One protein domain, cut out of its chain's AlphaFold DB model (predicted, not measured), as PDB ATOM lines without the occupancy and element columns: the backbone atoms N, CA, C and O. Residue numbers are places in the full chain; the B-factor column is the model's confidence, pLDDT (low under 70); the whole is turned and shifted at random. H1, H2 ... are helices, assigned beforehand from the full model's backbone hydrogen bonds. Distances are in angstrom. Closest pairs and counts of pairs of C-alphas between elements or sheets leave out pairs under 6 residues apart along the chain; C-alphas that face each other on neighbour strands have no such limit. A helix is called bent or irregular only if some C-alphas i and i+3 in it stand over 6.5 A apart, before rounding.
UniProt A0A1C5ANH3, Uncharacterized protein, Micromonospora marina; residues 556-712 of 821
ATOM      1  N   ALA A 556     152.947 224.762 226.058       72.56
ATOM      2  CA  ALA A 556     152.248 224.164 224.928       72.56
ATOM      3  C   ALA A 556     152.703 224.697 223.556       72.56
ATOM      4  O   ALA A 556     152.501 224.007 222.552       72.56
ATOM      5  N   THR A 557     153.297 225.895 223.489       79.06
ATOM      6  CA  THR A 557     153.714 226.522 222.226       79.06
ATOM      7  C   THR A 557     155.226 226.488 221.981       79.06
ATOM      8  O   THR A 557     155.637 226.611 220.824       79.06
ATOM      9  N   GLN A 558     156.053 226.225 223.004       84.31
ATOM     10  CA  GLN A 558     157.523 226.186 222.894       84.31
ATOM     11  C   GLN A 558     158.051 225.336 221.722       84.31
ATOM     12  O   GLN A 558     158.811 225.877 220.910       84.31
ATOM     13  N   PRO A 559     157.644 224.054 221.546       80.19
ATOM     14  CA  PRO A 559     158.193 223.223 220.468       80.19
ATOM     15  C   PRO A 559     157.835 223.777 219.088       80.19
ATOM     16  O   PRO A 559     158.631 223.764 218.152       80.19
ATOM     17  N   THR A 560     156.621 224.318 218.982       80.75
ATOM     18  CA  THR A 560     156.090 224.905 217.756       80.75
ATOM     19  C   THR A 560     156.840 226.182 217.372       80.75
ATOM     20  O   THR A 560     157.184 226.360 216.204       80.75
ATOM     21  N   LEU A 561     157.106 227.059 218.343       88.62
ATOM     22  CA  LEU A 561     157.864 228.290 218.139       88.62
ATOM     23  C   LEU A 561     159.302 227.982 217.703       88.62
ATOM     24  O   LEU A 561     159.722 228.474 216.656       88.62
ATOM     25  N   LEU A 562     160.028 227.125 218.434       89.19
ATOM     26  CA  LEU A 562     161.427 226.811 218.118       89.19
ATOM     27  C   LEU A 562     161.582 226.226 216.710       89.19
ATOM     28  O   LEU A 562     162.428 226.680 215.941       89.19
ATOM     29  N   LYS A 563     160.725 225.269 216.348       85.62
ATOM     30  CA  LYS A 563     160.765 224.622 215.034       85.62
ATOM     31  C   LYS A 563     160.465 225.585 213.881       85.62
ATOM     32  O   LYS A 563     161.071 225.480 212.819       85.62
ATOM     33  N   GLN A 564     159.548 226.540 214.061       87.50
ATOM     34  CA  GLN A 564     159.290 227.555 213.029       87.50
ATOM     35  C   GLN A 564     160.439 228.544 212.889       87.50
ATOM     36  O   GLN A 564     160.814 228.882 211.770       87.50
ATOM     37  N   VAL A 565     161.020 228.977 214.007       91.75
ATOM     38  CA  VAL A 565     162.194 229.857 213.991       91.75
ATOM     39  C   VAL A 565     163.364 229.169 213.290       91.75
ATOM     40  O   VAL A 565     163.999 229.777 212.432       91.75
ATOM     41  N   GLU A 566     163.589 227.884 213.564       91.81
ATOM     42  CA  GLU A 566     164.574 227.064 212.856       91.81
ATOM     43  C   GLU A 566     164.304 226.993 211.348       91.81
ATOM     44  O   GLU A 566     165.232 227.162 210.551       91.81
ATOM     45  N   ALA A 567     163.052 226.765 210.943       89.19
ATOM     46  CA  ALA A 567     162.679 226.726 209.532       89.19
ATOM     47  C   ALA A 567     162.958 228.070 208.840       89.19
ATOM     48  O   ALA A 567     163.561 228.098 207.772       89.19
ATOM     49  N   TRP A 568     162.604 229.194 209.470       91.19
ATOM     50  CA  TRP A 568     162.876 230.530 208.927       91.19
ATOM     51  C   TRP A 568     164.369 230.840 208.839       91.19
ATOM     52  O   TRP A 568     164.809 231.416 207.846       91.19
ATOM     53  N   CYS A 569     165.148 230.429 209.838       91.06
ATOM     54  CA  CYS A 569     166.602 230.528 209.797       91.06
ATOM     55  C   CYS A 569     167.187 229.702 208.638       91.06
ATOM     56  O   CYS A 569     168.023 230.196 207.888       91.06
ATOM     57  N   SER A 570     166.690 228.478 208.439       88.88
ATOM     58  CA  SER A 570     167.143 227.573 207.372       88.88
ATOM     59  C   SER A 570     166.784 228.076 205.967       88.88
ATOM     60  O   SER A 570     167.566 227.912 205.032       88.88
ATOM     61  N   ASP A 571     165.634 228.738 205.825       87.56
ATOM     62  CA  ASP A 571     165.159 229.328 204.567       87.56
ATOM     63  C   ASP A 571     165.807 230.696 204.252       87.56
ATOM     64  O   ASP A 571     165.452 231.330 203.255       87.56
ATOM     65  N   ASN A 572     166.757 231.166 205.075       83.31
ATOM     66  CA  ASN A 572     167.357 232.508 205.007       83.31
ATOM     67  C   ASN A 572     166.321 233.648 205.045       83.31
ATOM     68  O   ASN A 572     166.491 234.696 204.416       83.31
ATOM     69  N   ASP A 573     165.229 233.458 205.781       87.44
ATOM     70  CA  ASP A 573     164.252 234.512 206.011       87.44
ATOM     71  C   ASP A 573     164.796 235.534 207.011       87.44
ATOM     72  O   ASP A 573     165.208 235.171 208.113       87.44
ATOM     73  N   SER A 574     164.720 236.827 206.681       88.38
ATOM     74  CA  SER A 574     165.162 237.897 207.581       88.38
ATOM     75  C   SER A 574     164.424 237.917 208.923       88.38
ATOM     76  O   SER A 574     164.974 238.402 209.905       88.38
ATOM     77  N   ALA A 575     163.212 237.358 209.002       89.69
ATOM     78  CA  ALA A 575     162.466 237.249 210.254       89.69
ATOM     79  C   ALA A 575     163.072 236.240 211.247       89.69
ATOM     80  O   ALA A 575     162.927 236.423 212.455       89.69
ATOM     81  N   GLY A 576     163.736 235.185 210.754       91.69
ATOM     82  CA  GLY A 576     164.304 234.117 211.584       91.69
ATOM     83  C   GLY A 576     165.297 234.647 212.625       91.69
ATOM     84  O   GLY A 576     165.050 234.475 213.818       91.69
ATOM     85  N   PRO A 577     166.355 235.368 212.206       92.12
ATOM     86  CA  PRO A 577     167.318 235.999 213.107       92.12
ATOM     87  C   PRO A 577     166.690 236.914 214.162       92.12
ATOM     88  O   PRO A 577     167.021 236.780 215.333       92.12
ATOM     89  N   HIS A 578     165.759 237.798 213.791       91.44
ATOM     90  CA  HIS A 578     165.127 238.713 214.753       91.44
ATOM     91  C   HIS A 578     164.304 237.969 215.812       91.44
ATOM     92  O   HIS A 578     164.400 238.251 217.004       91.44
ATOM     93  N   ILE A 579     163.513 236.976 215.396       93.50
ATOM     94  CA  ILE A 579     162.693 236.198 216.332       93.50
ATOM     95  C   ILE A 579     163.576 235.298 217.204       93.50
ATOM     96  O   ILE A 579     163.299 235.139 218.392       93.50
ATOM     97  N   PHE A 580     164.659 234.742 216.654       95.19
ATOM     98  CA  PHE A 580     165.613 233.978 217.450       95.19
ATOM     99  C   PHE A 580     166.400 234.849 218.433       95.19
ATOM    100  O   PHE A 580     166.579 234.426 219.567       95.19
ATOM    101  N   GLY A 581     166.831 236.053 218.047       93.19
ATOM    102  CA  GLY A 581     167.481 236.999 218.963       93.19
ATOM    103  C   GLY A 581     166.574 237.329 220.148       93.19
ATOM    104  O   GLY A 581     166.967 237.176 221.302       93.19
ATOM    105  N   ALA A 582     165.302 237.635 219.872       92.69
ATOM    106  CA  ALA A 582     164.287 237.797 220.909       92.69
ATOM    107  C   ALA A 582     164.166 236.568 221.827       92.69
ATOM    108  O   ALA A 582     164.104 236.722 223.042       92.69
ATOM    109  N   LEU A 583     164.145 235.358 221.257       93.81
ATOM    110  CA  LEU A 583     164.063 234.100 222.004       93.81
ATOM    111  C   LEU A 583     165.307 233.855 222.877       93.81
ATOM    112  O   LEU A 583     165.192 233.450 224.032       93.81
ATOM    113  N   ALA A 584     166.495 234.091 222.321       93.50
ATOM    114  CA  ALA A 584     167.781 233.847 222.965       93.50
ATOM    115  C   ALA A 584     168.029 234.778 224.160       93.50
ATOM    116  O   ALA A 584     168.735 234.377 225.086       93.50
ATOM    117  N   ALA A 585     167.422 235.967 224.153       91.69
ATOM    118  CA  ALA A 585     167.486 236.946 225.234       91.69
ATOM    119  C   ALA A 585     166.496 236.683 226.391       91.69
ATOM    120  O   ALA A 585     166.609 237.316 227.441       91.69
ATOM    121  N   ILE A 586     165.525 235.767 226.250       90.69
ATOM    122  CA  ILE A 586     164.566 235.469 227.330       90.69
ATOM    123  C   ILE A 586     165.283 234.757 228.471       90.69
ATOM    124  O   ILE A 586     165.799 233.655 228.293       90.69
ATOM    125  N   VAL A 587     165.240 235.341 229.665       87.50
ATOM    126  CA  VAL A 587     165.780 234.747 230.891       87.50
ATOM    127  C   VAL A 587     164.679 233.982 231.621       87.50
ATOM    128  O   VAL A 587     163.598 234.511 231.856       87.50
ATOM    129  N   ASP A 588     164.960 232.730 231.973       82.31
ATOM    130  CA  ASP A 588     164.115 231.917 232.841       82.31
ATOM    131  C   ASP A 588     164.163 232.467 234.275       82.31
ATOM    132  O   ASP A 588     165.243 232.617 234.852       82.31
ATOM    133  N   GLU A 589     163.004 232.775 234.861       77.31
ATOM    134  CA  GLU A 589     162.927 233.381 236.199       77.31
ATOM    135  C   GLU A 589     163.376 232.433 237.320       77.31
ATOM    136  O   GLU A 589     163.826 232.900 238.362       77.31
ATOM    137  N   VAL A 590     163.267 231.114 237.124       77.56
ATOM    138  CA  VAL A 590     163.572 230.103 238.151       77.56
ATOM    139  C   VAL A 590     165.070 229.826 238.209       77.56
ATOM    140  O   VAL A 590     165.652 229.687 239.283       77.56
ATOM    141  N   HIS A 591     165.695 229.719 237.044       77.44
ATOM    142  CA  HIS A 591     167.097 229.362 236.895       77.44
ATOM    143  C   HIS A 591     168.008 230.570 236.658       77.44
ATOM    144  O   HIS A 591     169.224 230.397 236.637       77.44
ATOM    145  N   HIS A 592     167.437 231.763 236.458       83.06
ATOM    146  CA  HIS A 592     168.150 233.006 236.146       83.06
ATOM    147  C   HIS A 592     169.140 232.863 234.974       83.06
ATOM    148  O   HIS A 592     170.212 233.464 234.970       83.06
ATOM    149  N   LYS A 593     168.785 232.051 233.971       87.56
ATOM    150  CA  LYS A 593     169.593 231.790 232.767       87.56
ATOM    151  C   LYS A 593     168.726 231.813 231.509       87.56
ATOM    152  O   LYS A 593     167.514 231.639 231.627       87.56
ATOM    153  N   PRO A 594     169.295 232.003 230.306       91.81
ATOM    154  CA  PRO A 594     168.512 232.024 229.078       91.81
ATOM    155  C   PRO A 594     167.640 230.773 228.918       91.81
ATOM    156  O   PRO A 594     168.115 229.644 229.023       91.81
ATOM    157  N   SER A 595     166.352 230.952 228.643       88.81
ATOM    158  CA  SER A 595     165.405 229.837 228.565       88.81
ATOM    159  C   SER A 595     165.710 228.904 227.387       88.81
ATOM    160  O   SER A 595     165.580 227.687 227.497       88.81
ATOM    161  N   ALA A 596     166.195 229.460 226.273       89.00
ATOM    162  CA  ALA A 596     166.675 228.675 225.139       89.00
ATOM    163  C   ALA A 596     167.904 227.814 225.502       89.00
ATOM    164  O   ALA A 596     168.020 226.694 225.013       89.00
ATOM    165  N   LEU A 597     168.778 228.276 226.408       90.44
ATOM    166  CA  LEU A 597     169.886 227.465 226.932       90.44
ATOM    167  C   LEU A 597     169.354 226.264 227.730       90.44
ATOM    168  O   LEU A 597     169.837 225.148 227.547       90.44
ATOM    169  N   VAL A 598     168.317 226.460 228.551       88.00
ATOM    170  CA  VAL A 598     167.661 225.356 229.278       88.00
ATOM    171  C   VAL A 598     167.101 224.320 228.303       88.00
ATOM    172  O   VAL A 598     167.360 223.128 228.459       88.00
ATOM    173  N   ALA A 599     166.405 224.772 227.255       85.88
ATOM    174  CA  ALA A 599     165.843 223.896 226.227       85.88
ATOM    175  C   ALA A 599     166.911 223.168 225.389       85.88
ATOM    176  O   ALA A 599     166.678 222.037 224.968       85.88
ATOM    177  N   ALA A 600     168.075 223.787 225.152       86.50
ATOM    178  CA  ALA A 600     169.206 223.159 224.464       86.50
ATOM    179  C   ALA A 600     169.854 222.045 225.297       86.50
ATOM    180  O   ALA A 600     170.368 221.073 224.746       86.50
ATOM    181  N   ARG A 601     169.863 222.215 226.625       84.88
ATOM    182  CA  ARG A 601     170.486 221.289 227.575       84.88
ATOM    183  C   ARG A 601     169.582 220.122 227.956       84.88
ATOM    184  O   ARG A 601     170.083 219.126 228.475       84.88
ATOM    185  N   ASP A 602     168.277 220.235 227.724       80.44
ATOM    186  CA  ASP A 602     167.336 219.148 227.963       80.44
ATOM    187  C   ASP A 602     167.716 217.925 227.109       80.44
ATOM    188  O   ASP A 602     167.403 217.824 225.921       80.44
ATOM    189  N   GLY A 603     168.433 216.985 227.736       60.81
ATOM    190  CA  GLY A 603     169.006 215.801 227.093       60.81
ATOM    191  C   GLY A 603     167.966 214.835 226.523       60.81
ATOM    192  O   GLY A 603     168.337 213.851 225.887       60.81
ATOM    193  N   SER A 604     166.677 215.112 226.732       61.75
ATOM    194  CA  SER A 604     165.575 214.401 226.096       61.75
ATOM    195  C   SER A 604     165.360 214.788 224.622       61.75
ATOM    196  O   SER A 604     164.738 214.014 223.896       61.75
ATOM    197  N   SER A 605     165.905 215.921 224.142       71.81
ATOM    198  CA  SER A 605     165.693 216.404 222.766       71.81
ATOM    199  C   SER A 605     166.976 216.904 222.088       71.81
ATOM    200  O   SER A 605     167.281 218.097 222.050       71.81
ATOM    201  N   THR A 606     167.703 215.994 221.432       82.25
ATOM    202  CA  THR A 606     168.817 216.355 220.528       82.25
ATOM    203  C   THR A 606     168.370 217.252 219.367       82.25
ATOM    204  O   THR A 606     169.169 218.024 218.836       82.25
ATOM    205  N   ALA A 607     167.087 217.196 218.995       83.25
ATOM    206  CA  ALA A 607     166.496 218.056 217.976       83.25
ATOM    207  C   ALA A 607     166.521 219.540 218.380       83.25
ATOM    208  O   ALA A 607     166.871 220.381 217.554       83.25
ATOM    209  N   ASN A 608     166.233 219.859 219.649       87.06
ATOM    210  CA  ASN A 608     166.256 221.240 220.143       87.06
ATOM    211  C   ASN A 608     167.659 221.842 220.064       87.06
ATOM    212  O   ASN A 608     167.821 222.971 219.602       87.06
ATOM    213  N   LEU A 609     168.679 221.078 220.468       90.19
ATOM    214  CA  LEU A 609     170.074 221.506 220.372       90.19
ATOM    215  C   LEU A 609     170.456 221.832 218.921       90.19
ATOM    216  O   LEU A 609     170.991 222.904 218.651       90.19
ATOM    217  N   MET A 610     170.135 220.942 217.977       90.50
ATOM    218  CA  MET A 610     170.435 221.160 216.558       90.50
ATOM    219  C   MET A 610     169.700 222.374 215.979       90.50
ATOM    220  O   MET A 610     170.291 223.126 215.203       90.50
ATOM    221  N   ALA A 611     168.443 222.589 216.374       90.81
ATOM    222  CA  ALA A 611     167.676 223.768 215.986       90.81
ATOM    223  C   ALA A 611     168.333 225.059 216.495       90.81
ATOM    224  O   ALA A 611     168.558 225.994 215.729       90.81
ATOM    225  N   ILE A 612     168.719 225.089 217.772       94.25
ATOM    226  CA  ILE A 612     169.357 226.247 218.409       94.25
ATOM    227  C   ILE A 612     170.726 226.548 217.790       94.25
ATOM    228  O   ILE A 612     171.028 227.714 217.539       94.25
ATOM    229  N   LEU A 613     171.525 225.523 217.472       93.94
ATOM    230  CA  LEU A 613     172.796 225.684 216.757       93.94
ATOM    231  C   LEU A 613     172.597 226.374 215.400       93.94
ATOM    232  O   LEU A 613     173.267 227.367 215.109       93.94
ATOM    233  N   ARG A 614     171.642 225.894 214.591       92.25
ATOM    234  CA  ARG A 614     171.312 226.491 213.284       92.25
ATOM    235  C   ARG A 614     170.835 227.936 213.412       92.25
ATOM    236  O   ARG A 614     171.233 228.804 212.630       92.25
ATOM    237  N   CYS A 615     170.006 228.216 214.410       94.81
ATOM    238  CA  CYS A 615     169.508 229.564 214.648       94.81
ATOM    239  C   CYS A 615     170.623 230.535 215.067       94.81
ATOM    240  O   CYS A 615     170.689 231.637 214.524       94.81
ATOM    241  N   TRP A 616     171.550 230.125 215.943       96.00
ATOM    242  CA  TRP A 616     172.721 230.932 216.311       96.00
ATOM    243  C   TRP A 616     173.638 231.222 215.123       96.00
ATOM    244  O   TRP A 616     174.079 232.358 214.955       96.00
ATOM    245  N   GLN A 617     173.890 230.224 214.271       94.38
ATOM    246  CA  GLN A 617     174.663 230.405 213.037       94.38
ATOM    247  C   GLN A 617     174.039 231.470 212.137       94.38
ATOM    248  O   GLN A 617     174.735 232.352 211.634       94.38
ATOM    249  N   THR A 618     172.720 231.406 211.972       94.19
ATOM    250  CA  THR A 618     171.981 232.342 211.125       94.19
ATOM    251  C   THR A 618     171.963 233.743 211.739       94.19
ATOM    252  O   THR A 618     172.224 234.715 211.036       94.19
ATOM    253  N   LEU A 619     171.740 233.864 213.052       94.75
ATOM    254  CA  LEU A 619     171.765 235.143 213.769       94.75
ATOM    255  C   LEU A 619     173.138 235.831 213.677       94.75
ATOM    256  O   LEU A 619     173.211 237.003 213.310       94.75
ATOM    257  N   LEU A 620     174.231 235.096 213.914       93.94
ATOM    258  CA  LEU A 620     175.599 235.614 213.780       93.94
ATOM    259  C   LEU A 620     175.999 235.922 212.333       93.94
ATOM    260  O   LEU A 620     176.935 236.687 212.110       93.94
ATOM    261  N   ALA A 621     175.328 235.350 211.334       91.94
ATOM    262  CA  ALA A 621     175.534 235.700 209.928       91.94
ATOM    263  C   ALA A 621     174.671 236.899 209.484       91.94
ATOM    264  O   ALA A 621     175.037 237.618 208.552       91.94
ATOM    265  N   ALA A 622     173.533 237.131 210.142       90.50
ATOM    266  CA  ALA A 622     172.530 238.104 209.734       90.50
ATOM    267  C   ALA A 622     172.879 239.547 210.124       90.50
ATOM    268  O   ALA A 622     173.462 239.819 211.174       90.50
ATOM    269  N   ARG A 623     172.453 240.506 209.297       85.81
ATOM    270  CA  ARG A 623     172.571 241.947 209.578       85.81
ATOM    271  C   ARG A 623     171.440 242.410 210.504       85.81
ATOM    272  O   ARG A 623     170.494 243.040 210.045       85.81
ATOM    273  N   VAL A 624     171.529 242.037 211.775       86.50
ATOM    274  CA  VAL A 624     170.624 242.472 212.854       86.50
ATOM    275  C   VAL A 624     171.184 243.694 213.593       86.50
ATOM    276  O   VAL A 624     172.332 244.076 213.361       86.50
ATOM    277  N   ASP A 625     170.388 244.310 214.473       86.31
ATOM    278  CA  ASP A 625     170.879 245.341 215.395       86.31
ATOM    279  C   ASP A 625     171.951 244.734 216.315       86.31
ATOM    280  O   ASP A 625     171.726 243.723 216.982       86.31
ATOM    281  N   GLU A 626     173.132 245.347 216.340       89.00
ATOM    282  CA  GLU A 626     174.266 244.872 217.130       89.00
ATOM    283  C   GLU A 626     173.980 244.884 218.639       89.00
ATOM    284  O   GLU A 626     174.509 244.040 219.353       89.00
ATOM    285  N   ASN A 627     173.102 245.768 219.127       87.19
ATOM    286  CA  ASN A 627     172.690 245.758 220.533       87.19
ATOM    287  C   ASN A 627     171.798 244.551 220.856       87.19
ATOM    288  O   ASN A 627     171.870 244.015 221.956       87.19
ATOM    289  N   GLU A 628     170.952 244.118 219.913       85.38
ATOM    290  CA  GLU A 628     170.101 242.930 220.075       85.38
ATOM    291  C   GLU A 628     170.938 241.643 220.067       85.38
ATOM    292  O   GLU A 628     170.687 240.719 220.849       85.38
ATOM    293  N   LEU A 629     171.958 241.601 219.207       90.94
ATOM    294  CA  LEU A 629     172.931 240.517 219.180       90.94
ATOM    295  C   LEU A 629     173.729 240.450 220.490       90.94
ATOM    296  O   LEU A 629     173.825 239.378 221.091       90.94
ATOM    297  N   ASP A 630     174.250 241.592 220.941       92.50
ATOM    298  CA  ASP A 630     174.993 241.722 222.194       92.50
ATOM    299  C   ASP A 630     174.143 241.282 223.391       92.50
ATOM    300  O   ASP A 630     174.568 240.410 224.141       92.50
ATOM    301  N   GLU A 631     172.915 241.791 223.532       89.75
ATOM    302  CA  GLU A 631     171.980 241.411 224.604       89.75
ATOM    303  C   GLU A 631     171.828 239.881 224.713       89.75
ATOM    304  O   GLU A 631     171.909 239.310 225.804       89.75
ATOM    305  N   SER A 632     171.690 239.209 223.568       92.31
ATOM    306  CA  SER A 632     171.527 237.756 223.493       92.31
ATOM    307  C   SER A 632     172.811 237.004 223.869       92.31
ATOM    308  O   SER A 632     172.771 236.081 224.682       92.31
ATOM    309  N   ILE A 633     173.959 237.380 223.292       94.56
ATOM    310  CA  ILE A 633     175.249 236.718 223.557       94.56
ATOM    311  C   ILE A 633     175.653 236.924 225.017       94.56
ATOM    312  O   ILE A 633     176.048 235.976 225.697       94.56
ATOM    313  N   TRP A 634     175.523 238.149 225.521       93.44
ATOM    314  CA  TRP A 634     175.949 238.501 226.868       93.44
ATOM    315  C   TRP A 634     175.129 237.729 227.899       93.44
ATOM    316  O   TRP A 634     175.715 237.162 228.813       93.44
ATOM    317  N   GLY A 635     173.810 237.592 227.713       92.50
ATOM    318  CA  GLY A 635     172.966 236.790 228.605       92.50
ATOM    319  C   GLY A 635     173.413 235.326 228.733       92.50
ATOM    320  O   GLY A 635     173.367 234.753 229.822       92.50
ATOM    321  N   TRP A 636     173.908 234.720 227.650       94.88
ATOM    322  CA  TRP A 636     174.435 233.348 227.669       94.88
ATOM    323  C   TRP A 636     175.789 233.245 228.375       94.88
ATOM    324  O   TRP A 636     176.025 232.280 229.100       94.88
ATOM    325  N   PHE A 637     176.663 234.238 228.214       93.62
ATOM    326  CA  PHE A 637     177.963 234.259 228.892       93.62
ATOM    327  C   PHE A 637     177.856 234.658 230.370       93.62
ATOM    328  O   PHE A 637     178.596 234.127 231.195       93.62
ATOM    329  N   GLU A 638     176.894 235.504 230.743       92.06
ATOM    330  CA  GLU A 638     176.552 235.767 232.146       92.06
ATOM    331  C   GLU A 638     176.046 234.498 232.846       92.06
ATOM    332  O   GLU A 638     176.420 234.236 233.989       92.06
ATOM    333  N   ALA A 639     175.292 233.636 232.151       91.56
ATOM    334  CA  ALA A 639     174.886 232.342 232.703       91.56
ATOM    335  C   ALA A 639     176.085 231.428 233.025       91.56
ATOM    336  O   ALA A 639     176.056 230.723 234.033       91.56
ATOM    337  N   CYS A 640     177.169 231.479 232.241       92.75
ATOM    338  CA  CYS A 640     178.412 230.756 232.544       92.75
ATOM    339  C   CYS A 640     179.104 231.265 233.814       92.75
ATOM    340  O   CYS A 640     179.747 230.485 234.517       92.75
ATOM    341  N   LEU A 641     179.007 232.570 234.093       90.19
ATOM    342  CA  LEU A 641     179.567 233.174 235.305       90.19
ATOM    343  C   LEU A 641     178.715 232.847 236.532       90.19
ATOM    344  O   LEU A 641     179.258 232.539 237.591       90.19
ATOM    345  N   ALA A 642     177.392 232.873 236.377       89.06
ATOM    346  CA  ALA A 642     176.453 232.530 237.437       89.06
ATOM    347  C   ALA A 642     176.431 231.022 237.748       89.06
ATOM    348  O   ALA A 642     176.128 230.630 238.873       89.06
ATOM    349  N   SER A 643     176.722 230.160 236.767       87.94
ATOM    350  CA  SER A 643     176.635 228.700 236.884       87.94
ATOM    351  C   SER A 643     177.801 227.995 236.171       87.94
ATOM    352  O   SER A 643     177.759 227.820 234.950       87.94
ATOM    353  N   PRO A 644     178.818 227.500 236.912       86.75
ATOM    354  CA  PRO A 644     179.969 226.800 236.332       86.75
ATOM    355  C   PRO A 644     179.597 225.582 235.478       86.75
ATOM    356  O   PRO A 644     180.287 225.281 234.505       86.75
ATOM    357  N   ASP A 645     178.483 224.919 235.798       88.06
ATOM    358  CA  ASP A 645     177.978 223.767 235.051       88.06
ATOM    359  C   ASP A 645     177.562 224.117 233.614       88.06
ATOM    360  O   ASP A 645     177.529 223.228 232.762       88.06
ATOM    361  N   GLU A 646     177.220 225.378 233.326       89.62
ATOM    362  CA  GLU A 646     176.839 225.847 231.984       89.62
ATOM    363  C   GLU A 646     178.052 226.198 231.118       89.62
ATOM    364  O   GLU A 646     177.983 226.086 229.895       89.62
ATOM    365  N   ARG A 647     179.185 226.546 231.742       93.19
ATOM    366  CA  ARG A 647     180.392 227.034 231.062       93.19
ATOM    367  C   ARG A 647     180.850 226.108 229.938       93.19
ATOM    368  O   ARG A 647     180.951 226.544 228.795       93.19
ATOM    369  N   SER A 648     181.074 224.828 230.235       92.06
ATOM    370  CA  SER A 648     181.551 223.858 229.240       92.06
ATOM    371  C   SER A 648     180.562 223.672 228.087       92.06
ATOM    372  O   SER A 648     180.975 223.527 226.940       92.06
ATOM    373  N   PHE A 649     179.259 223.691 228.383       93.62
ATOM    374  CA  PHE A 649     178.215 223.501 227.378       93.62
ATOM    375  C   PHE A 649     178.098 224.713 226.451       93.62
ATOM    376  O   PHE A 649     178.107 224.545 225.237       93.62
ATOM    377  N   VAL A 650     178.044 225.929 227.001       94.81
ATOM    378  CA  VAL A 650     177.937 227.168 226.214       94.81
ATOM    379  C   VAL A 650     179.183 227.380 225.352       94.81
ATOM    380  O   VAL A 650     179.054 227.700 224.171       94.81
ATOM    381  N   LEU A 651     180.382 227.146 225.898       95.12
ATOM    382  CA  LEU A 651     181.626 227.233 225.126       95.12
ATOM    383  C   LEU A 651     181.646 226.231 223.967       95.12
ATOM    384  O   LEU A 651     181.973 226.603 222.841       95.12
ATOM    385  N   GLN A 652     181.252 224.979 224.221       94.38
ATOM    386  CA  GLN A 652     181.165 223.961 223.176       94.38
ATOM    387  C   GLN A 652     180.091 224.309 222.135       94.38
ATOM    388  O   GLN A 652     180.339 224.179 220.941       94.38
ATOM    389  N   LEU A 653     178.940 224.835 222.559       95.06
ATOM    390  CA  LEU A 653     177.870 225.270 221.665       95.06
ATOM    391  C   LEU A 653     178.344 226.381 220.722       95.06
ATOM    392  O   LEU A 653     178.186 226.249 219.514       95.06
ATOM    393  N   PHE A 654     178.966 227.450 221.230       95.81
ATOM    394  CA  PHE A 654     179.461 228.535 220.370       95.81
ATOM    395  C   PHE A 654     180.644 228.106 219.492       95.81
ATOM    396  O   PHE A 654     180.772 228.577 218.359       95.81
ATOM    397  N   ARG A 655     181.467 227.160 219.959       94.75
ATOM    398  CA  ARG A 655     182.478 226.489 219.132       94.75
ATOM    399  C   ARG A 655     181.835 225.745 217.955       94.75
ATOM    400  O   ARG A 655     182.259 225.934 216.815       94.75
ATOM    401  N   ASP A 656     180.783 224.972 218.205       94.25
ATOM    402  CA  ASP A 656     180.050 224.225 217.175       94.25
ATOM    403  C   ASP A 656     179.280 225.150 216.218       94.25
ATOM    404  O   ASP A 656     179.240 224.902 215.012       94.25
ATOM    405  N   VAL A 657     178.745 226.268 216.718       94.69
ATOM    406  CA  VAL A 657     178.140 227.329 215.898       94.69
ATOM    407  C   VAL A 657     179.151 227.863 214.883       94.69
ATOM    408  O   VAL A 657     178.864 227.873 213.687       94.69
ATOM    409  N   VAL A 658     180.346 228.266 215.327       93.62
ATOM    410  CA  VAL A 658     181.383 228.809 214.434       93.62
ATOM    411  C   VAL A 658     181.880 227.746 213.451       93.62
ATOM    412  O   VAL A 658     181.966 228.022 212.255       93.62
ATOM    413  N   ASN A 659     182.170 226.532 213.928       89.25
ATOM    414  CA  ASN A 659     182.751 225.463 213.110       89.25
ATOM    415  C   ASN A 659     181.764 224.837 212.116       89.25
ATOM    416  O   ASN A 659     182.183 224.359 211.064       89.25
ATOM    417  N   GLY A 660     180.468 224.828 212.430       86.50
ATOM    418  CA  GLY A 660     179.430 224.295 211.548       86.50
ATOM    419  C   GLY A 660     178.993 225.252 210.432       86.50
ATOM    420  O   GLY A 660     178.154 224.880 209.617       86.50
ATOM    421  N   SER A 661     179.528 226.476 210.391       86.44
ATOM    422  CA  SER A 661     179.188 227.482 209.382       86.44
ATOM    423  C   SER A 661     180.011 227.335 208.102       86.44
ATOM    424  O   SER A 661     181.179 226.957 208.129       86.44
ATOM    425  N   THR A 662     179.435 227.737 206.967       82.00
ATOM    426  CA  THR A 662     180.156 227.856 205.689       82.00
ATOM    427  C   THR A 662     181.097 229.068 205.640       82.00
ATOM    428  O   THR A 662     181.915 229.165 204.728       82.00
ATOM    429  N   ALA A 663     180.992 230.000 206.596       85.50
ATOM    430  CA  ALA A 663     181.826 231.203 206.700       85.50
ATOM    431  C   ALA A 663     182.403 231.391 208.125       85.50
ATOM    432  O   ALA A 663     182.168 232.424 208.762       85.50
ATOM    433  N   PRO A 664     183.181 230.421 208.644       84.62
ATOM    434  CA  PRO A 664     183.581 230.359 210.055       84.62
ATOM    435  C   PRO A 664     184.378 231.590 210.519       84.62
ATOM    436  O   PRO A 664     184.198 232.061 211.640       84.62
ATOM    437  N   THR A 665     185.216 232.171 209.655       86.69
ATOM    438  CA  THR A 665     186.013 233.370 209.977       86.69
ATOM    439  C   THR A 665     185.140 234.592 210.266       86.69
ATOM    440  O   THR A 665     185.410 235.328 211.211       86.69
ATOM    441  N   SER A 666     184.078 234.804 209.481       88.69
ATOM    442  CA  SER A 666     183.198 235.969 209.645       88.69
ATOM    443  C   SER A 666     182.383 235.880 210.931       88.69
ATOM    444  O   SER A 666     182.250 236.876 211.638       88.69
ATOM    445  N   LEU A 667     181.844 234.697 211.239       91.81
ATOM    446  CA  LEU A 667     181.079 234.478 212.468       91.81
ATOM    447  C   LEU A 667     181.978 234.611 213.696       91.81
ATOM    448  O   LEU A 667     181.571 235.225 214.678       91.81
ATOM    449  N   ARG A 668     183.215 234.095 213.621       91.75
ATOM    450  CA  ARG A 668     184.209 234.263 214.686       91.75
ATOM    451  C   ARG A 668     184.475 235.733 214.982       91.75
ATOM    452  O   ARG A 668     184.421 236.102 216.144       91.75
ATOM    453  N   HIS A 669     184.760 236.548 213.964       91.00
ATOM    454  CA  HIS A 669     185.042 237.970 214.182       91.00
ATOM    455  C   HIS A 669     183.855 238.681 214.835       91.00
ATOM    456  O   HIS A 669     184.046 239.380 215.820       91.00
ATOM    457  N   ARG A 670     182.622 238.435 214.371       92.62
ATOM    458  CA  ARG A 670     181.432 239.047 214.989       92.62
ATOM    459  C   ARG A 670     181.208 238.601 216.434       92.62
ATOM    460  O   ARG A 670     180.835 239.420 217.271       92.62
ATOM    461  N   LEU A 671     181.435 237.321 216.734       94.12
ATOM    462  CA  LEU A 671     181.346 236.799 218.097       94.12
ATOM    463  C   LEU A 671     182.421 237.416 219.005       94.12
ATOM    464  O   LEU A 671     182.097 237.857 220.105       94.12
ATOM    465  N   ASP A 672     183.669 237.494 218.536       92.38
ATOM    466  CA  ASP A 672     184.770 238.121 219.277       92.38
ATOM    467  C   ASP A 672     184.519 239.621 219.499       92.38
ATOM    468  O   ASP A 672     184.666 240.098 220.619       92.38
ATOM    469  N   ASP A 673     184.018 240.354 218.500       92.31
ATOM    470  CA  ASP A 673     183.652 241.773 218.635       92.31
ATOM    471  C   ASP A 673     182.563 241.996 219.702       92.31
ATOM    472  O   ASP A 673     182.622 242.956 220.481       92.31
ATOM    473  N   SER A 674     181.555 241.117 219.763       93.44
ATOM    474  CA  SER A 674     180.507 241.166 220.795       93.44
ATOM    475  C   SER A 674     181.065 240.854 222.188       93.44
ATOM    476  O   SER A 674     180.844 241.610 223.140       93.44
ATOM    477  N   LEU A 675     181.861 239.789 222.318       92.38
ATOM    478  CA  LEU A 675     182.477 239.395 223.590       92.38
ATOM    479  C   LEU A 675     183.552 240.380 224.055       92.38
ATOM    480  O   LEU A 675     183.764 240.556 225.257       92.38
ATOM    481  N   GLN A 676     184.212 241.067 223.128       91.44
ATOM    482  CA  GLN A 676     185.117 242.161 223.433       91.44
ATOM    483  C   GLN A 676     184.360 243.305 224.094       91.44
ATOM    484  O   GLN A 676     184.762 243.727 225.180       91.44
ATOM    485  N   ARG A 677     183.250 243.758 223.499       92.12
ATOM    486  CA  ARG A 677     182.380 244.786 224.093       92.12
ATOM    487  C   ARG A 677     181.864 244.362 225.468       92.12
ATOM    488  O   ARG A 677     181.996 245.133 226.415       92.12
ATOM    489  N   TRP A 678     181.400 243.120 225.605       91.62
ATOM    490  CA  TRP A 678     180.977 242.543 226.887       91.62
ATOM    491  C   TRP A 678     182.078 242.586 227.953       91.62
ATOM    492  O   TRP A 678     181.858 243.028 229.080       91.62
ATOM    493  N   SER A 679     183.299 242.179 227.591       88.38
ATOM    494  CA  SER A 679     184.445 242.151 228.510       88.38
ATOM    495  C   SER A 679     184.930 243.543 228.939       88.38
ATOM    496  O   SER A 679     185.652 243.657 229.932       88.38
ATOM    497  N   LEU A 680     184.550 244.583 228.187       85.81
ATOM    498  CA  LEU A 680     184.919 245.983 228.403       85.81
ATOM    499  C   LEU A 680     183.784 246.828 229.012       85.81
ATOM    500  O   LEU A 680     184.017 247.995 229.331       85.81
ATOM    501  N   ALA A 681     182.578 246.274 229.179       81.56
ATOM    502  CA  ALA A 681     181.459 246.965 229.813       81.56
ATOM    503  C   ALA A 681     181.784 247.334 231.280       81.56
ATOM    504  O   ALA A 681     182.542 246.630 231.951       81.56
ATOM    505  N   LEU A 682     181.232 248.460 231.761       55.88
ATOM    506  CA  LEU A 682     181.455 249.008 233.111       55.88
ATOM    507  C   LEU A 682     181.241 247.903 234.175       55.88
ATOM    508  O   LEU A 682     180.241 247.196 234.111       55.88
ATOM    509  N   ASP A 683     182.191 247.758 235.112       60.44
ATOM    510  CA  ASP A 683     182.467 246.587 235.985       60.44
ATOM    511  C   ASP A 683     183.221 245.412 235.327       60.44
ATOM    512  O   ASP A 683     182.702 244.317 235.090       60.44
ATOM    513  N   VAL A 684     184.524 245.625 235.092       60.91
ATOM    514  CA  VAL A 684     185.454 244.609 234.572       60.91
ATOM    515  C   VAL A 684     185.732 243.535 235.629       60.91
ATOM    516  O   VAL A 684     186.701 243.610 236.387       60.91
ATOM    517  N   SER A 685     184.927 242.480 235.623       73.50
ATOM    518  CA  SER A 685     185.257 241.233 236.307       73.50
ATOM    519  C   SER A 685     186.403 240.512 235.552       73.50
ATOM    520  O   SER A 685     186.341 240.352 234.324       73.50
ATOM    521  N   PRO A 686     187.501 240.097 236.218       84.38
ATOM    522  CA  PRO A 686     188.544 239.277 235.593       84.38
ATOM    523  C   PRO A 686     187.996 237.949 235.048       84.38
ATOM    524  O   PRO A 686     188.538 237.415 234.079       84.38
ATOM    525  N   GLU A 687     186.893 237.452 235.605       86.69
ATOM    526  CA  GLU A 687     186.194 236.253 235.150       86.69
ATOM    527  C   GLU A 687     185.637 236.409 233.723       86.69
ATOM    528  O   GLU A 687     185.826 235.500 232.914       86.69
ATOM    529  N   ARG A 688     185.070 237.574 233.356       90.50
ATOM    530  CA  ARG A 688     184.617 237.859 231.974       90.50
ATOM    531  C   ARG A 688     185.748 237.726 230.952       90.50
ATOM    532  O   ARG A 688     185.606 237.070 229.922       90.50
ATOM    533  N   ARG A 689     186.909 238.320 231.258       88.81
ATOM    534  CA  ARG A 689     188.102 238.266 230.390       88.81
ATOM    535  C   ARG A 689     188.663 236.852 230.264       88.81
ATOM    536  O   ARG A 689     189.108 236.475 229.183       88.81
ATOM    537  N   ASN A 690     188.644 236.082 231.351       90.50
ATOM    538  CA  ASN A 690     189.086 234.691 231.333       90.50
ATOM    539  C   ASN A 690     188.161 233.816 230.479       90.50
ATOM    540  O   ASN A 690     188.659 233.001 229.710       90.50
ATOM    541  N   LEU A 691     186.840 234.009 230.571       91.12
ATOM    542  CA  LEU A 691     185.873 233.238 229.790       91.12
ATOM    543  C   LEU A 691     185.961 233.539 228.286       91.12
ATOM    544  O   LEU A 691     185.943 232.613 227.480       91.12
ATOM    545  N   ARG A 692     186.133 234.814 227.905       93.06
ATOM    546  CA  ARG A 692     186.420 235.189 226.509       93.06
ATOM    547  C   ARG A 692     187.689 234.498 226.002       93.06
ATOM    548  O   ARG A 692     187.648 233.848 224.966       93.06
ATOM    549  N   ARG A 693     188.792 234.591 226.761       91.50
ATOM    550  CA  ARG A 693     190.076 233.979 226.379       91.50
ATOM    551  C   ARG A 693     189.952 232.473 226.162       91.50
ATOM    552  O   ARG A 693     190.532 231.954 225.220       91.50
ATOM    553  N   GLU A 694     189.205 231.781 227.014       93.19
ATOM    554  CA  GLU A 694     188.987 230.340 226.875       93.19
ATOM    555  C   GLU A 694     188.262 229.988 225.568       93.19
ATOM    556  O   GLU A 694     188.679 229.066 224.867       93.19
ATOM    557  N   LEU A 695     187.220 230.741 225.192       92.56
ATOM    558  CA  LEU A 695     186.564 230.553 223.897       92.56
ATOM    559  C   LEU A 695     187.522 230.843 222.736       92.56
ATOM    560  O   LEU A 695     187.573 230.069 221.780       92.56
ATOM    561  N   ASP A 696     188.288 231.930 222.827       90.44
ATOM    562  CA  ASP A 696     189.274 232.291 221.811       90.44
ATOM    563  C   ASP A 696     190.291 231.164 221.624       90.44
ATOM    564  O   ASP A 696     190.532 230.746 220.494       90.44
ATOM    565  N   GLU A 697     190.847 230.619 222.709       91.69
ATOM    566  CA  GLU A 697     191.792 229.497 222.679       91.69
ATOM    567  C   GLU A 697     191.191 228.255 222.002       91.69
ATOM    568  O   GLU A 697     191.837 227.667 221.126       91.69
ATOM    569  N   LEU A 698     189.943 227.893 222.330       91.56
ATOM    570  CA  LEU A 698     189.224 226.786 221.684       91.56
ATOM    571  C   LEU A 698     189.074 227.014 220.176       91.56
ATOM    572  O   LEU A 698     189.398 226.146 219.363       91.56
ATOM    573  N   LEU A 699     188.634 228.209 219.789       89.75
ATOM    574  CA  LEU A 699     188.453 228.583 218.395       89.75
ATOM    575  C   LEU A 699     189.810 228.643 217.657       89.75
ATOM    576  O   LEU A 699     189.935 228.176 216.518       89.75
ATOM    577  N   TYR A 700     190.868 229.196 218.251       87.50
ATOM    578  CA  TYR A 700     192.209 229.234 217.652       87.50
ATOM    579  C   TYR A 700     192.770 227.830 217.414       87.50
ATOM    580  O   TYR A 700     193.279 227.573 216.317       87.50
ATOM    581  N   ALA A 701     192.617 226.915 218.375       87.19
ATOM    582  CA  ALA A 701     193.030 225.521 218.228       87.19
ATOM    583  C   ALA A 701     192.330 224.834 217.039       87.19
ATOM    584  O   ALA A 701     192.982 224.165 216.230       87.19
ATOM    585  N   ASP A 702     191.028 225.064 216.855       83.88
ATOM    586  CA  ASP A 702     190.277 224.509 215.720       83.88
ATOM    587  C   ASP A 702     190.759 225.041 214.372       83.88
ATOM    588  O   ASP A 702     190.941 224.283 213.421       83.88
ATOM    589  N   ARG A 703     191.040 226.345 214.286       80.69
ATOM    590  CA  ARG A 703     191.574 226.947 213.057       80.69
ATOM    591  C   ARG A 703     192.944 226.369 212.707       80.69
ATOM    592  O   ARG A 703     193.219 226.113 211.537       80.69
ATOM    593  N   TYR A 704     193.794 226.173 213.713       82.44
ATOM    594  CA  TYR A 704     195.120 225.599 213.521       82.44
ATOM    595  C   TYR A 704     195.039 224.151 213.018       82.44
ATOM    596  O   TYR A 704     195.702 223.800 212.043       82.44
ATOM    597  N   THR A 705     194.169 223.331 213.614       80.88
ATOM    598  CA  THR A 705     193.962 221.942 213.169       80.88
ATOM    599  C   THR A 705     193.338 221.851 211.774       80.88
ATOM    600  O   THR A 705     193.755 221.002 210.985       80.88
ATOM    601  N   ALA A 706     192.400 222.737 211.421       75.00
ATOM    602  CA  ALA A 706     191.850 222.827 210.067       75.00
ATOM    603  C   ALA A 706     192.930 223.206 209.039       75.00
ATOM    604  O   ALA A 706     193.099 222.508 208.042       75.00
ATOM    605  N   GLY A 707     193.745 224.227 209.331       75.75
ATOM    606  CA  GLY A 707     194.853 224.637 208.464       75.75
ATOM    607  C   GLY A 707     195.916 223.547 208.272       75.75
ATOM    608  O   GLY A 707     196.436 223.386 207.170       75.75
ATOM    609  N   GLN A 708     196.208 222.749 209.306       76.19
ATOM    610  CA  GLN A 708     197.092 221.583 209.186       76.19
ATOM    611  C   GLN A 708     196.490 220.469 208.318       76.19
ATOM    612  O   GLN A 708     197.218 219.838 207.549       76.19
ATOM    613  N   ARG A 709     195.178 220.217 208.417       70.94
ATOM    614  CA  ARG A 709     194.484 219.235 207.564       70.94
ATOM    615  C   ARG A 709     194.488 219.665 206.106       70.94
ATOM    616  O   ARG A 709     194.826 218.845 205.259       70.94
ATOM    617  N   ASP A 710     194.205 220.933 205.830       72.50
ATOM    618  CA  ASP A 710     194.248 221.474 204.473       72.50
ATOM    619  C   ASP A 710     195.673 221.410 203.913       72.50
ATOM    620  O   ASP A 710     195.876 220.898 202.817       72.50
ATOM    621  N   ALA A 711     196.687 221.808 204.690       70.06
ATOM    622  CA  ALA A 711     198.091 221.699 204.285       70.06
ATOM    623  C   ALA A 711     198.528 220.243 204.020       70.06
ATOM    624  O   ALA A 711     199.238 219.979 203.050       70.06
ATOM    625  N   SER A 712     198.072 219.289 204.838       68.56
ATOM    626  CA  SER A 712     198.330 217.851 204.667       68.56
ATOM    627  C   SER A 712     197.609 217.268 203.443       68.56
ATOM    628  O   SER A 712     198.196 216.507 202.667       68.56
TER     629      SER A 712
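AT A GLANCE: This is residues 556 to 712 of the 821 residues of an uncharacterized protein of Micromonospora marina (UniProt A0A1C5ANH3). Eight helices are stacked pair after pair along the longest axis: H1 and H2 at one end, then H3 and H4, then H5 and H6, and at the other end the long hairpin of H7 and H8. H4 crosses the middle of the stack, and residues 707 to 712, the last of H8, stick out. The printed part has 157 residues with eight named helices, H1 to H8 in chain order, and no named strand; its class is all helix. It is compact, with a radius of gyration of the C-alphas of 15.3 A and spans of 47 by 39 by 32 A.

HOW THE PARTS SIT: H8, residues 686 to 712, forms a helical hairpin with H7, residues 664 to 680, at a shallow tilt of 16 degrees, opposite ways; their closest C-alphas, of Ser 679 and Arg 688, are 5.5 A apart. H6, residues 644 to 659, touches H8 with residues 651 to 655 alone, closest at Leu 651 and Leu 695, C-alphas 6.1 A apart. H6, H7 and H8 make an up-and-down bundle, each running against the one before, though H6 and H7 touch only at the corner, at the C-alphas of Val 658 and Pro 664, 5.1 A apart. H5, residues 626 to 642, forms a helical hairpin with H6 at 39 degrees; their closest C-alphas, of Cys 640 and Arg 647, are 4.5 A apart. The hub is H4, residues 606 to 621, which touches five helices. It is about perpendicular to H7, at 83 degrees, with the C-alphas of Leu 620 and Leu 667 closest at 5.7 A. It touches H1, residues 558 to 570, at a steep tilt of 45 degrees, closest at the C-alphas of Glu 566 and Ala 611, 5.5 A. H2, residues 575 to 584, touches H4 with the C-alphas of Pro 577 and Leu 619 closest at 4.6 A, and H3, residues 595 to 601, touches H4 with the C-alphas of Ala 600 and Leu 609 closest at 4.5 A. H4 and H8 are apart. Every O i to N i+4 pair is within hydrogen-bond range in H1, H2, H3, H4, H5, H7 and H8; in H6 it is 10 of 12.

IN THESE COORDINATES: H1 begins at C-alpha 558, (157.523, 226.186, 222.894), and H8 ends at C-alpha 712, (198.330, 217.851, 204.667). H8 is 38.9 A from first to last C-alpha, H7 24.1 A, H5 23.9 A, H6 23.4 A and H4 23.1 A. H6 is irregular, but only just: C-alphas 645 and 648 are 6.8 A apart.

THE WHOLE: The two C-alphas farthest apart, of Ala 556 and Ser 712, are 50.7 A apart. The printed part has no cut and no long link. Mean pLDDT of the printed part is 87.5; residues 603 to 604, 682 to 684 and 712 are under 70.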